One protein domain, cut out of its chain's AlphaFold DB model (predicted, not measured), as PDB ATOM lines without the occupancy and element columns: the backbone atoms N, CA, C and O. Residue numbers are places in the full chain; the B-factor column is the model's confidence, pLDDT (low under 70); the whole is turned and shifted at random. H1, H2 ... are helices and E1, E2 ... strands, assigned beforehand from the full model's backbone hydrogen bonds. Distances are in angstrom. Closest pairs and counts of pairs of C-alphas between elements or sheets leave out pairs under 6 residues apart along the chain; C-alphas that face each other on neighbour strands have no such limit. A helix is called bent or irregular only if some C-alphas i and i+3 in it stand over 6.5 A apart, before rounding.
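AT A GLANCE: This is residues 32 to 115 of the 164 residues of an uncharacterized protein of Coptotermes formosanus (UniProt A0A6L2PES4). Two long helices, H1 and H3, lie side by side and run opposite ways, with the short H2 and the loop after it at the turn between them. H4 carries on beyond the far end of H3 as an extension that adds to the length, with the short H5 past its end, while the short strand E1 comes just before H1. The printed part has 84 residues, with five named helices and one named strand in the order E1, H1, H2, H3, H4, H5, and its class is mostly helix. The whole is extended, with a radius of gyration of the C-alphas of 19.2 A, and its C-alphas span 65 by 26 by 18 A.

HOW THE PARTS SIT: Begin with the longest helix, H3, residues 72 to 91, which has a kink of 29 degrees near residue 85 and is only just irregular: C-alphas 87 and 90 are 6.6 A apart. H1, residues 42 to 60, touches H3, and their closest C-alphas, those of Ala 54 and Val 83, are 5.4 A apart. These two run opposite ways at a shallow tilt of 20 degrees. H2, residues 62 to 66, is close to H3 but not clearly touching, the closest C-alphas being those of Trp 65 and Lys 75 at 6.8 A. H1 and H2 meet only through their link. H4, residues 95 to 105, is apart from H3 and from H1. H5, residues 112 to 115, and H4 only just touch, and only at the corner, with 3 pairs of C-alphas within 8 A; the closest are those of Lys 104 and Arg 114, 6.1 A apart. E1, residues 35 to 38, pairs with no named strand; its closest C-alpha to H1 is that of Thr 36, 7.9 A from that of Gly 42. Every O i to N i+4 pair is within hydrogen-bond range in H1, H2 and H4, against 11 of 16 in H3, and H5 is too short for such a pair.

IN THESE COORDINATES: Find C-alpha 72 at (38.626, 50.197, 16.496); from there H3 runs 27.3 A to C-alpha 91 at (49.964, 40.832, 39.465). H1 measures 26.9 A from C-alpha 42 to C-alpha 60, H4 15.1 A and E1 9.6 A. H2 and H5 are short, and H5 ends at C-alpha 115 at (74.569, 29.633, 47.466).

THE WHOLE: The two C-alphas farthest apart, those of Asn 69 and Asp 110, are 65.6 A from each other. Residues 68 to 73 and 107 to 112 stand free. The printed part has no cut; the link from H4 to H5 is short and the other links are tight. Its mean pLDDT is 71.4, and 33 residues are under 70: residues 32 to 46, 87 to 98, 101, 109 and 112 to 115.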
ATOM      1  N   HIS A  32      50.063  48.128  55.590       43.34
ATOM      2  CA  HIS A  32      51.329  48.752  55.216       43.34
ATOM      3  C   HIS A  32      51.176  49.491  53.887       43.34
ATOM      4  O   HIS A  32      50.789  48.898  52.877       43.34
ATOM      5  N   LEU A  33      51.466  50.798  53.897       45.81
ATOM      6  CA  LEU A  33      51.452  51.678  52.717       45.81
ATOM      7  C   LEU A  33      50.124  51.639  51.935       45.81
ATOM      8  O   LEU A  33      50.105  51.651  50.704       45.81
ATOM      9  N   GLY A  34      49.001  51.559  52.659       48.59
ATOM     10  CA  GLY A  34      47.654  51.570  52.076       48.59
ATOM     11  C   GLY A  34      47.182  50.228  51.506       48.59
ATOM     12  O   GLY A  34      46.252  50.193  50.703       48.59
ATOM     13  N   SER A  35      47.811  49.109  51.873       42.75
ATOM     14  CA  SER A  35      47.307  47.763  51.573       42.75
ATOM     15  C   SER A  35      47.249  46.917  52.846       42.75
ATOM     16  O   SER A  35      48.272  46.721  53.498       42.75
ATOM     17  N   THR A  36      46.058  46.409  53.176       46.53
ATOM     18  CA  THR A  36      45.836  45.411  54.230       46.53
ATOM     19  C   THR A  36      46.362  44.060  53.756       46.53
ATOM     20  O   THR A  36      45.943  43.536  52.720       46.53
ATOM     21  N   VAL A  37      47.340  43.506  54.469       52.59
ATOM     22  CA  VAL A  37      47.880  42.174  54.188       52.59
ATOM     23  C   VAL A  37      47.352  41.223  55.248       52.59
ATOM     24  O   VAL A  37      47.717  41.344  56.414       52.59
ATOM     25  N   THR A  38      46.498  40.291  54.817       51.12
ATOM     26  CA  THR A  38      46.010  39.183  55.641       51.12
ATOM     27  C   THR A  38      46.834  37.916  55.428       51.12
ATOM     28  O   THR A  38      47.300  37.645  54.310       51.12
ATOM     29  N   THR A  39      47.023  37.140  56.499       49.94
ATOM     30  CA  THR A  39      47.790  35.878  56.531       49.94
ATOM     31  C   THR A  39      47.207  34.788  55.631       49.94
ATOM     32  O   THR A  39      47.941  33.909  55.185       49.94
ATOM     33  N   ASP A  40      45.927  34.894  55.272       44.47
ATOM     34  CA  ASP A  40      45.162  33.768  54.719       44.47
ATOM     35  C   ASP A  40      44.934  33.880  53.204       44.47
ATOM     36  O   ASP A  40      44.381  32.983  52.573       44.47
ATOM     37  N   GLY A  41      45.334  34.987  52.568       51.88
ATOM     38  CA  GLY A  41      44.887  35.197  51.190       51.88
ATOM     39  C   GLY A  41      45.204  36.526  50.531       51.88
ATOM     40  O   GLY A  41      44.575  36.841  49.519       51.88
ATOM     41  N   GLY A  42      46.195  37.291  51.003       54.62
ATOM     42  CA  GLY A  42      46.554  38.588  50.403       54.62
ATOM     43  C   GLY A  42      46.847  38.548  48.889       54.62
ATOM     44  O   GLY A  42      46.756  39.566  48.204       54.62
ATOM     45  N   THR A  43      47.141  37.367  48.327       59.91
ATOM     46  CA  THR A  43      47.350  37.181  46.879       59.91
ATOM     47  C   THR A  43      46.037  37.039  46.101       59.91
ATOM     48  O   THR A  43      45.883  37.688  45.068       59.91
ATOM     49  N   ILE A  44      45.088  36.230  46.586       63.75
ATOM     50  CA  ILE A  44      43.792  35.993  45.921       63.75
ATOM     51  C   ILE A  44      42.898  37.228  46.072       63.75
ATOM     52  O   ILE A  44      42.342  37.708  45.086       63.75
ATOM     53  N   GLN A  45      42.868  37.825  47.268       67.06
ATOM     54  CA  GLN A  45      42.157  39.080  47.536       67.06
ATOM     55  C   GLN A  45      42.694  40.239  46.682       67.06
ATOM     56  O   GLN A  45      41.932  41.056  46.159       67.06
ATOM     57  N   GLY A  46      44.013  40.278  46.456       68.88
ATOM     58  CA  GLY A  46      44.651  41.250  45.570       68.88
ATOM     59  C   GLY A  46      44.249  41.084  44.102       68.88
ATOM     60  O   GLY A  46      43.993  42.085  43.436       68.88
ATOM     61  N   VAL A  47      44.152  39.843  43.612       71.56
ATOM     62  CA  VAL A  47      43.675  39.530  42.253       71.56
ATOM     63  C   VAL A  47      42.200  39.893  42.099       71.56
ATOM     64  O   VAL A  47      41.852  40.591  41.149       71.56
ATOM     65  N   TYR A  48      41.351  39.512  43.055       77.81
ATOM     66  CA  TYR A  48      39.921  39.826  43.034       77.81
ATOM     67  C   TYR A  48      39.666  41.340  43.036       77.81
ATOM     68  O   TYR A  48      38.895  41.862  42.230       77.81
ATOM     69  N   SER A  49      40.411  42.078  43.861       77.44
ATOM     70  CA  SER A  49      40.375  43.543  43.891       77.44
ATOM     71  C   SER A  49      40.816  44.176  42.566       77.44
ATOM     72  O   SER A  49      40.257  45.188  42.147       77.44
ATOM     73  N   CYS A  50      41.808  43.593  41.885       72.00
ATOM     74  CA  CYS A  50      42.245  44.061  40.569       72.00
ATOM     75  C   CYS A  50      41.193  43.802  39.487       72.00
ATOM     76  O   CYS A  50      40.959  44.682  38.663       72.00
ATOM     77  N   ILE A  51      40.535  42.641  39.510       80.19
ATOM     78  CA  ILE A  51      39.430  42.320  38.596       80.19
ATOM     79  C   ILE A  51      38.282  43.310  38.803       80.19
ATOM     80  O   ILE A  51      37.796  43.897  37.841       80.19
ATOM     81  N   LYS A  52      37.909  43.586  40.059       83.44
ATOM     82  CA  LYS A  52      36.865  44.565  40.389       83.44
ATOM     83  C   LYS A  52      37.194  45.969  39.862       83.44
ATOM     84  O   LYS A  52      36.327  46.617  39.285       83.44
ATOM     85  N   LYS A  53      38.449  46.419  39.987       81.38
ATOM     86  CA  LYS A  53      38.913  47.709  39.439       81.38
ATOM     87  C   LYS A  53      38.943  47.736  37.909       81.38
ATOM     88  O   LYS A  53      38.523  48.722  37.314       81.38
ATOM     89  N   ALA A  54      39.410  46.661  37.278       78.50
ATOM     90  CA  ALA A  54      39.429  46.527  35.823       78.50
ATOM     91  C   ALA A  54      38.010  46.555  35.234       78.50
ATOM     92  O   ALA A  54      37.774  47.240  34.241       78.50
ATOM     93  N   ASN A  55      37.059  45.881  35.885       84.75
ATOM     94  CA  ASN A  55      35.649  45.912  35.502       84.75
ATOM     95  C   ASN A  55      35.046  47.314  35.665       84.75
ATOM     96  O   ASN A  55      34.317  47.754  34.782       84.75
ATOM     97  N   GLY A  56      35.394  48.044  36.730       86.25
ATOM     98  CA  GLY A  56      34.986  49.444  36.901       86.25
ATOM     99  C   GLY A  56      35.468  50.341  35.756       86.25
ATOM    100  O   GLY A  56      34.658  50.994  35.103       86.25
ATOM    101  N   ALA A  57      36.763  50.283  35.430       82.25
ATOM    102  CA  ALA A  57      37.329  51.032  34.305       82.25
ATOM    103  C   ALA A  57      36.709  50.628  32.953       82.25
ATOM    104  O   ALA A  57      36.533  51.458  32.064       82.25
ATOM    105  N   PHE A  58      36.361  49.350  32.781       81.56
ATOM    106  CA  PHE A  58      35.677  48.873  31.580       81.56
ATOM    107  C   PHE A  58      34.259  49.454  31.447       81.56
ATOM    108  O   PHE A  58      33.875  49.869  30.354       81.56
ATOM    109  N   VAL A  59      33.507  49.527  32.551       87.06
ATOM    110  CA  VAL A  59      32.163  50.125  32.596       87.06
ATOM    111  C   VAL A  59      32.211  51.627  32.308       87.06
ATOM    112  O   VAL A  59      31.410  52.113  31.516       87.06
ATOM    113  N   GLU A  60      33.178  52.361  32.861       83.62
ATOM    114  CA  GLU A  60      33.361  53.794  32.563       83.62
ATOM    115  C   GLU A  60      33.651  54.049  31.079       83.62
ATOM    116  O   GLU A  60      33.136  54.991  30.476       83.62
ATOM    117  N   LEU A  61      34.430  53.164  30.452       80.12
ATOM    118  CA  LEU A  61      34.755  53.249  29.030       80.12
ATOM    119  C   LEU A  61      33.610  52.779  28.120       80.12
ATOM    120  O   LEU A  61      33.713  52.910  26.900       80.12
ATOM    121  N   TYR A  62      32.510  52.244  28.658       84.19
ATOM    122  CA  TYR A  62      31.416  51.672  27.867       84.19
ATOM    123  C   TYR A  62      30.803  52.673  26.871       84.19
ATOM    124  O   TYR A  62      30.486  52.320  25.732       84.19
ATOM    125  N   SER A  63      30.710  53.947  27.253       82.31
ATOM    126  CA  SER A  63      30.242  55.038  26.384       82.31
ATOM    127  C   SER A  63      31.152  55.250  25.161       82.31
ATOM    128  O   SER A  63      30.667  55.419  24.039       82.31
ATOM    129  N   VAL A  64      32.471  55.143  25.348       79.94
ATOM    130  CA  VAL A  64      33.498  55.205  24.294       79.94
ATOM    131  C   VAL A  64      33.396  53.994  23.361       79.94
ATOM    132  O   VAL A  64      33.530  54.129  22.143       79.94
ATOM    133  N   TRP A  65      33.099  52.809  23.897       79.88
ATOM    134  CA  TRP A  65      32.886  51.600  23.095       79.88
ATOM    135  C   TRP A  65      31.638  51.680  22.216       79.88
ATOM    136  O   TRP A  65      31.696  51.278  21.050       79.88
ATOM    137  N   ARG A  66      30.539  52.239  22.737       82.62
ATOM    138  CA  ARG A  66      29.267  52.402  22.012       82.62
ATOM    139  C   ARG A  66      29.341  53.457  20.903       82.62
ATOM    140  O   ARG A  66      28.552  53.412  19.959       82.62
ATOM    141  N   ASN A  67      30.300  54.378  20.978       85.31
ATOM    142  CA  ASN A  67      30.486  55.412  19.969       85.31
ATOM    143  C   ASN A  67      31.041  54.825  18.656       85.31
ATOM    144  O   ASN A  67      32.148  54.279  18.615       85.31
ATOM    145  N   LYS A  68      30.273  54.940  17.566       85.50
ATOM    146  CA  LYS A  68      30.645  54.433  16.232       85.50
ATOM    147  C   LYS A  68      31.698  55.298  15.530       85.50
ATOM    148  O   LYS A  68      32.407  54.789  14.672       85.50
ATOM    149  N   ASN A  69      31.849  56.558  15.941       88.50
ATOM    150  CA  ASN A  69      32.804  57.506  15.354       88.50
ATOM    151  C   ASN A  69      34.245  57.275  15.835       88.50
ATOM    152  O   ASN A  69      35.175  57.922  15.363       88.50
ATOM    153  N   ILE A  70      34.445  56.363  16.789       86.12
ATOM    154  CA  ILE A  70      35.764  56.025  17.314       86.12
ATOM    155  C   ILE A  70      36.268  54.769  16.611       86.12
ATOM    156  O   ILE A  70      35.676  53.692  16.717       86.12
ATOM    157  N   PHE A  71      37.411  54.904  15.942       88.50
ATOM    158  CA  PHE A  71      38.072  53.798  15.265       88.50
ATOM    159  C   PHE A  71      38.443  52.666  16.229       88.50
ATOM    160  O   PHE A  71      38.904  52.888  17.353       88.50
ATOM    161  N   VAL A  72      38.317  51.427  15.746       84.62
ATOM    162  CA  VAL A  72      38.626  50.197  16.496       84.62
ATOM    163  C   VAL A  72      40.053  50.219  17.059       84.62
ATOM    164  O   VAL A  72      40.270  49.835  18.206       84.62
ATOM    165  N   ARG A  73      41.020  50.756  16.303       83.81
ATOM    166  CA  ARG A  73      42.418  50.915  16.740       83.81
ATOM    167  C   ARG A  73      42.545  51.769  18.010       83.81
ATOM    168  O   ARG A  73      43.295  51.407  18.913       83.81
ATOM    169  N   THR A  74      41.787  52.860  18.103       85.31
ATOM    170  CA  THR A  74      41.771  53.757  19.269       85.31
ATOM    171  C   THR A  74      41.129  53.080  20.480       85.31
ATOM    172  O   THR A  74      41.641  53.194  21.592       85.31
ATOM    173  N   LYS A  75      40.070  52.289  20.268       84.38
ATOM    174  CA  LYS A  75      39.428  51.494  21.331       84.38
ATOM    175  C   LYS A  75      40.361  50.416  21.893       84.38
ATOM    176  O   LYS A  75      40.474  50.263  23.107       84.38
ATOM    177  N   ILE A  76      41.094  49.716  21.021       83.31
ATOM    178  CA  ILE A  76      42.101  48.716  21.416       83.31
ATOM    179  C   ILE A  76      43.240  49.366  22.213       83.31
ATOM    180  O   ILE A  76      43.695  48.802  23.209       83.31
ATOM    181  N   LEU A  77      43.704  50.548  21.798       85.25
ATOM    182  CA  LEU A  77      44.756  51.272  22.509       85.25
ATOM    183  C   LEU A  77      44.309  51.646  23.928       85.25
ATOM    184  O   LEU A  77      45.024  51.338  24.876       85.25
ATOM    185  N   LEU A  78      43.105  52.206  24.075       82.38
ATOM    186  CA  LEU A  78      42.527  52.582  25.371       82.38
ATOM    187  C   LEU A  78      42.344  51.384  26.316       82.38
ATOM    188  O   LEU A  78      42.607  51.491  27.514       82.38
ATOM    189  N   LEU A  79      41.948  50.219  25.794       81.94
ATOM    190  CA  LEU A  79      41.864  48.985  26.582       81.94
ATOM    191  C   LEU A  79      43.243  48.542  27.088       81.94
ATOM    192  O   LEU A  79      43.415  48.183  28.257       81.94
ATOM    193  N   ASN A  80      44.238  48.577  26.204       79.69
ATOM    194  CA  ASN A  80      45.604  48.185  26.525       79.69
ATOM    195  C   ASN A  80      46.272  49.146  27.518       79.69
ATOM    196  O   ASN A  80      47.085  48.705  28.328       79.69
ATOM    197  N   THR A  81      45.950  50.438  27.491       81.88
ATOM    198  CA  THR A  81      46.538  51.410  28.420       81.88
ATOM    199  C   THR A  81      45.841  51.423  29.774       81.88
ATOM    200  O   THR A  81      46.528  51.525  30.785       81.88
ATOM    201  N   ASN A  82      44.516  51.264  29.826       78.69
ATOM    202  CA  ASN A  82      43.754  51.416  31.072       78.69
ATOM    203  C   ASN A  82      43.468  50.082  31.777       78.69
ATOM    204  O   ASN A  82      43.652  49.972  32.984       78.69
ATOM    205  N   VAL A  83      43.068  49.038  31.048       80.12
ATOM    206  CA  VAL A  83      42.662  47.756  31.658       80.12
ATOM    207  C   VAL A  83      43.860  46.823  31.840       80.12
ATOM    208  O   VAL A  83      44.075  46.263  32.917       80.12
ATOM    209  N   LYS A  84      44.705  46.685  30.813       78.75
ATOM    210  CA  LYS A  84      45.879  45.797  30.864       78.75
ATOM    211  C   LYS A  84      46.964  46.308  31.823       78.75
ATOM    212  O   LYS A  84      47.657  45.492  32.430       78.75
ATOM    213  N   SER A  85      47.090  47.623  32.022       73.62
ATOM    214  CA  SER A  85      48.022  48.196  33.004       73.62
ATOM    215  C   SER A  85      47.618  47.862  34.444       73.62
ATOM    216  O   SER A  85      48.450  47.367  35.204       73.62
ATOM    217  N   VAL A  86      46.340  48.019  34.801       72.75
ATOM    218  CA  VAL A  86      45.794  47.679  36.127       72.75
ATOM    219  C   VAL A  86      45.925  46.182  36.409       72.75
ATOM    220  O   VAL A  86      46.315  45.786  37.510       72.75
ATOM    221  N   LEU A  87      45.679  45.344  35.398       69.81
ATOM    222  CA  LEU A  87      45.810  43.895  35.517       69.81
ATOM    223  C   LEU A  87      47.266  43.433  35.638       69.81
ATOM    224  O   LEU A  87      47.545  42.562  36.459       69.81
ATOM    225  N   LEU A  88      48.208  43.991  34.870       65.69
ATOM    226  CA  LEU A  88      49.589  43.490  34.819       65.69
ATOM    227  C   LEU A  88      50.532  44.155  35.829       65.69
ATOM    228  O   LEU A  88      51.442  43.489  36.320       65.69
ATOM    229  N   HIS A  89      50.340  45.429  36.180       63.72
ATOM    230  CA  HIS A  89      51.277  46.166  37.041       63.72
ATOM    231  C   HIS A  89      51.371  45.578  38.460       63.72
ATOM    232  O   HIS A  89      52.459  45.513  39.033       63.72
ATOM    233  N   ARG A  90      50.246  45.099  39.013       53.91
ATOM    234  CA  ARG A  90      50.177  44.573  40.389       53.91
ATOM    235  C   ARG A  90      50.338  43.054  40.481       53.91
ATOM    236  O   ARG A  90      50.857  42.562  41.479       53.91
ATOM    237  N   THR A  91      49.916  42.307  39.460       51.94
ATOM    238  CA  THR A  91      49.964  40.832  39.465       51.94
ATOM    239  C   THR A  91      51.342  40.274  39.131       51.94
ATOM    240  O   THR A  91      51.675  39.180  39.595       51.94
ATOM    241  N   THR A  92      52.144  41.023  38.366       53.38
ATOM    242  CA  THR A  92      53.439  40.554  37.882       53.38
ATOM    243  C   THR A  92      54.558  40.775  38.908       53.38
ATOM    244  O   THR A  92      54.724  39.958  39.800       53.38
ATOM    245  N   ASN A  93      55.418  41.782  38.828       56.38
ATOM    246  CA  ASN A  93      56.831  41.436  39.072       56.38
ATOM    247  C   ASN A  93      57.653  42.331  40.007       56.38
ATOM    248  O   ASN A  93      58.852  42.492  39.786       56.38
ATOM    249  N   LYS A  94      57.080  42.862  41.096       55.16
ATOM    250  CA  LYS A  94      57.894  43.549  42.125       55.16
ATOM    251  C   LYS A  94      57.811  42.875  43.494       55.16
ATOM    252  O   LYS A  94      58.804  42.312  43.942       55.16
ATOM    253  N   GLY A  95      56.634  42.815  44.115       58.03
ATOM    254  CA  GLY A  95      56.495  42.283  45.479       58.03
ATOM    255  C   GLY A  95      56.936  40.822  45.640       58.03
ATOM    256  O   GLY A  95      57.685  40.505  46.552       58.03
ATOM    257  N   LYS A  96      56.548  39.926  44.724       63.50
ATOM    258  CA  LYS A  96      56.851  38.485  44.836       63.50
ATOM    259  C   LYS A  96      58.332  38.161  44.613       63.50
ATOM    260  O   LYS A  96      58.890  37.353  45.349       63.50
ATOM    261  N   LYS A  97      58.972  38.834  43.648       56.94
ATOM    262  CA  LYS A  97      60.411  38.699  43.363       56.94
ATOM    263  C   LYS A  97      61.249  39.193  44.543       56.94
ATOM    264  O   LYS A  97      62.109  38.462  45.018       56.94
ATOM    265  N   TRP A  98      60.967  40.396  45.046       60.38
ATOM    266  CA  TRP A  98      61.692  40.961  46.187       60.38
ATOM    267  C   TRP A  98      61.397  40.227  47.502       60.38
ATOM    268  O   TRP A  98      62.308  40.055  48.301       60.38
ATOM    269  N   ARG A  99      60.181  39.698  47.696       71.69
ATOM    270  CA  ARG A  99      59.829  38.851  48.850       71.69
ATOM    271  C   ARG A  99      60.571  37.516  48.839       71.69
ATOM    272  O   ARG A  99      61.066  37.090  49.874       71.69
ATOM    273  N   TRP A 100      60.686  36.875  47.677       72.69
ATOM    274  CA  TRP A 100      61.467  35.645  47.530       72.69
ATOM    275  C   TRP A 100      62.966  35.891  47.761       72.69
ATOM    276  O   TRP A 100      63.601  35.141  48.500       72.69
ATOM    277  N   ILE A 101      63.508  36.990  47.218       69.06
ATOM    278  CA  ILE A 101      64.893  37.420  47.468       69.06
ATOM    279  C   ILE A 101      65.109  37.695  48.964       69.06
ATOM    280  O   ILE A 101      66.054  37.179  49.548       69.06
ATOM    281  N   GLY A 102      64.211  38.443  49.608       77.25
ATOM    282  CA  GLY A 102      64.296  38.755  51.035       77.25
ATOM    283  C   GLY A 102      64.225  37.516  51.932       77.25
ATOM    284  O   GLY A 102      64.998  37.413  52.882       77.25
ATOM    285  N   HIS A 103      63.361  36.552  51.600       75.06
ATOM    286  CA  HIS A 103      63.238  35.286  52.326       75.06
ATOM    287  C   HIS A 103      64.508  34.426  52.227       75.06
ATOM    288  O   HIS A 103      64.925  33.832  53.216       75.06
ATOM    289  N   LYS A 104      65.159  34.388  51.056       75.94
ATOM    290  CA  LYS A 104      66.429  33.667  50.870       75.94
ATOM    291  C   LYS A 104      67.620  34.391  51.509       75.94
ATOM    292  O   LYS A 104      68.511  33.727  52.024       75.94
ATOM    293  N   LEU A 105      67.622  35.725  51.544       72.81
ATOM    294  CA  LEU A 105      68.678  36.521  52.193       72.81
ATOM    295  C   LEU A 105      68.635  36.484  53.732       72.81
ATOM    296  O   LEU A 105      69.670  36.692  54.359       72.81
ATOM    297  N   HIS A 106      67.479  36.192  54.338       79.94
ATOM    298  CA  HIS A 106      67.347  35.981  55.789       79.94
ATOM    299  C   HIS A 106      67.744  34.567  56.251       79.94
ATOM    300  O   HIS A 106      67.770  34.307  57.452       79.94
ATOM    301  N   LYS A 107      68.059  33.640  55.334       76.31
ATOM    302  CA  LYS A 107      68.631  32.333  55.694       76.31
ATOM    303  C   LYS A 107      70.089  32.498  56.140       76.31
ATOM    304  O   LYS A 107      70.763  33.388  55.618       76.31
ATOM    305  N   PRO A 108      70.595  31.668  57.066       72.00
ATOM    306  CA  PRO A 108      71.979  31.766  57.520       72.00
ATOM    307  C   PRO A 108      72.960  31.519  56.355       72.00
ATOM    308  O   PRO A 108      72.592  30.960  55.317       72.00
ATOM    309  N   GLN A 109      74.173  32.072  56.464       63.66
ATOM    310  CA  GLN A 109      75.120  32.231  55.344       63.66
ATOM    311  C   GLN A 109      75.601  30.890  54.751       63.66
ATOM    312  O   GLN A 109      75.970  30.833  53.583       63.66
ATOM    313  N   ASP A 110      75.552  29.836  55.554       76.44
ATOM    314  CA  ASP A 110      75.903  28.438  55.293       76.44
ATOM    315  C   ASP A 110      74.794  27.629  54.594       76.44
ATOM    316  O   ASP A 110      75.027  26.510  54.134       76.44
ATOM    317  N   ALA A 111      73.581  28.176  54.465       75.50
ATOM    318  CA  ALA A 111      72.493  27.484  53.792       75.50
ATOM    319  C   ALA A 111      72.798  27.294  52.292       75.50
ATOM    320  O   ALA A 111      72.933  28.264  51.541       75.50
ATOM    321  N   ILE A 112      72.790  26.039  51.822       65.62
ATOM    322  CA  ILE A 112      72.962  25.643  50.404       65.62
ATOM    323  C   ILE A 112      72.032  26.452  49.482       65.62
ATOM    324  O   ILE A 112      72.387  26.839  48.370       65.62
ATOM    325  N   GLU A 113      70.839  26.785  49.974       65.62
ATOM    326  CA  GLU A 113      69.853  27.588  49.257       65.62
ATOM    327  C   GLU A 113      70.301  29.032  48.990       65.62
ATOM    328  O   GLU A 113      69.889  29.618  47.990       65.62
ATOM    329  N   ARG A 114      71.141  29.619  49.848       68.94
ATOM    330  CA  ARG A 114      71.704  30.962  49.657       68.94
ATOM    331  C   ARG A 114      72.787  30.942  48.580       68.94
ATOM    332  O   ARG A 114      72.812  31.834  47.735       68.94
ATOM    333  N   HIS A 115      73.574  29.864  48.519       68.81
ATOM    334  CA  HIS A 115      74.569  29.633  47.466       68.81
ATOM    335  C   HIS A 115      73.960  29.527  46.058       68.81
ATOM    336  O   HIS A 115      74.632  29.851  45.079       68.81
TER     337      HIS A 115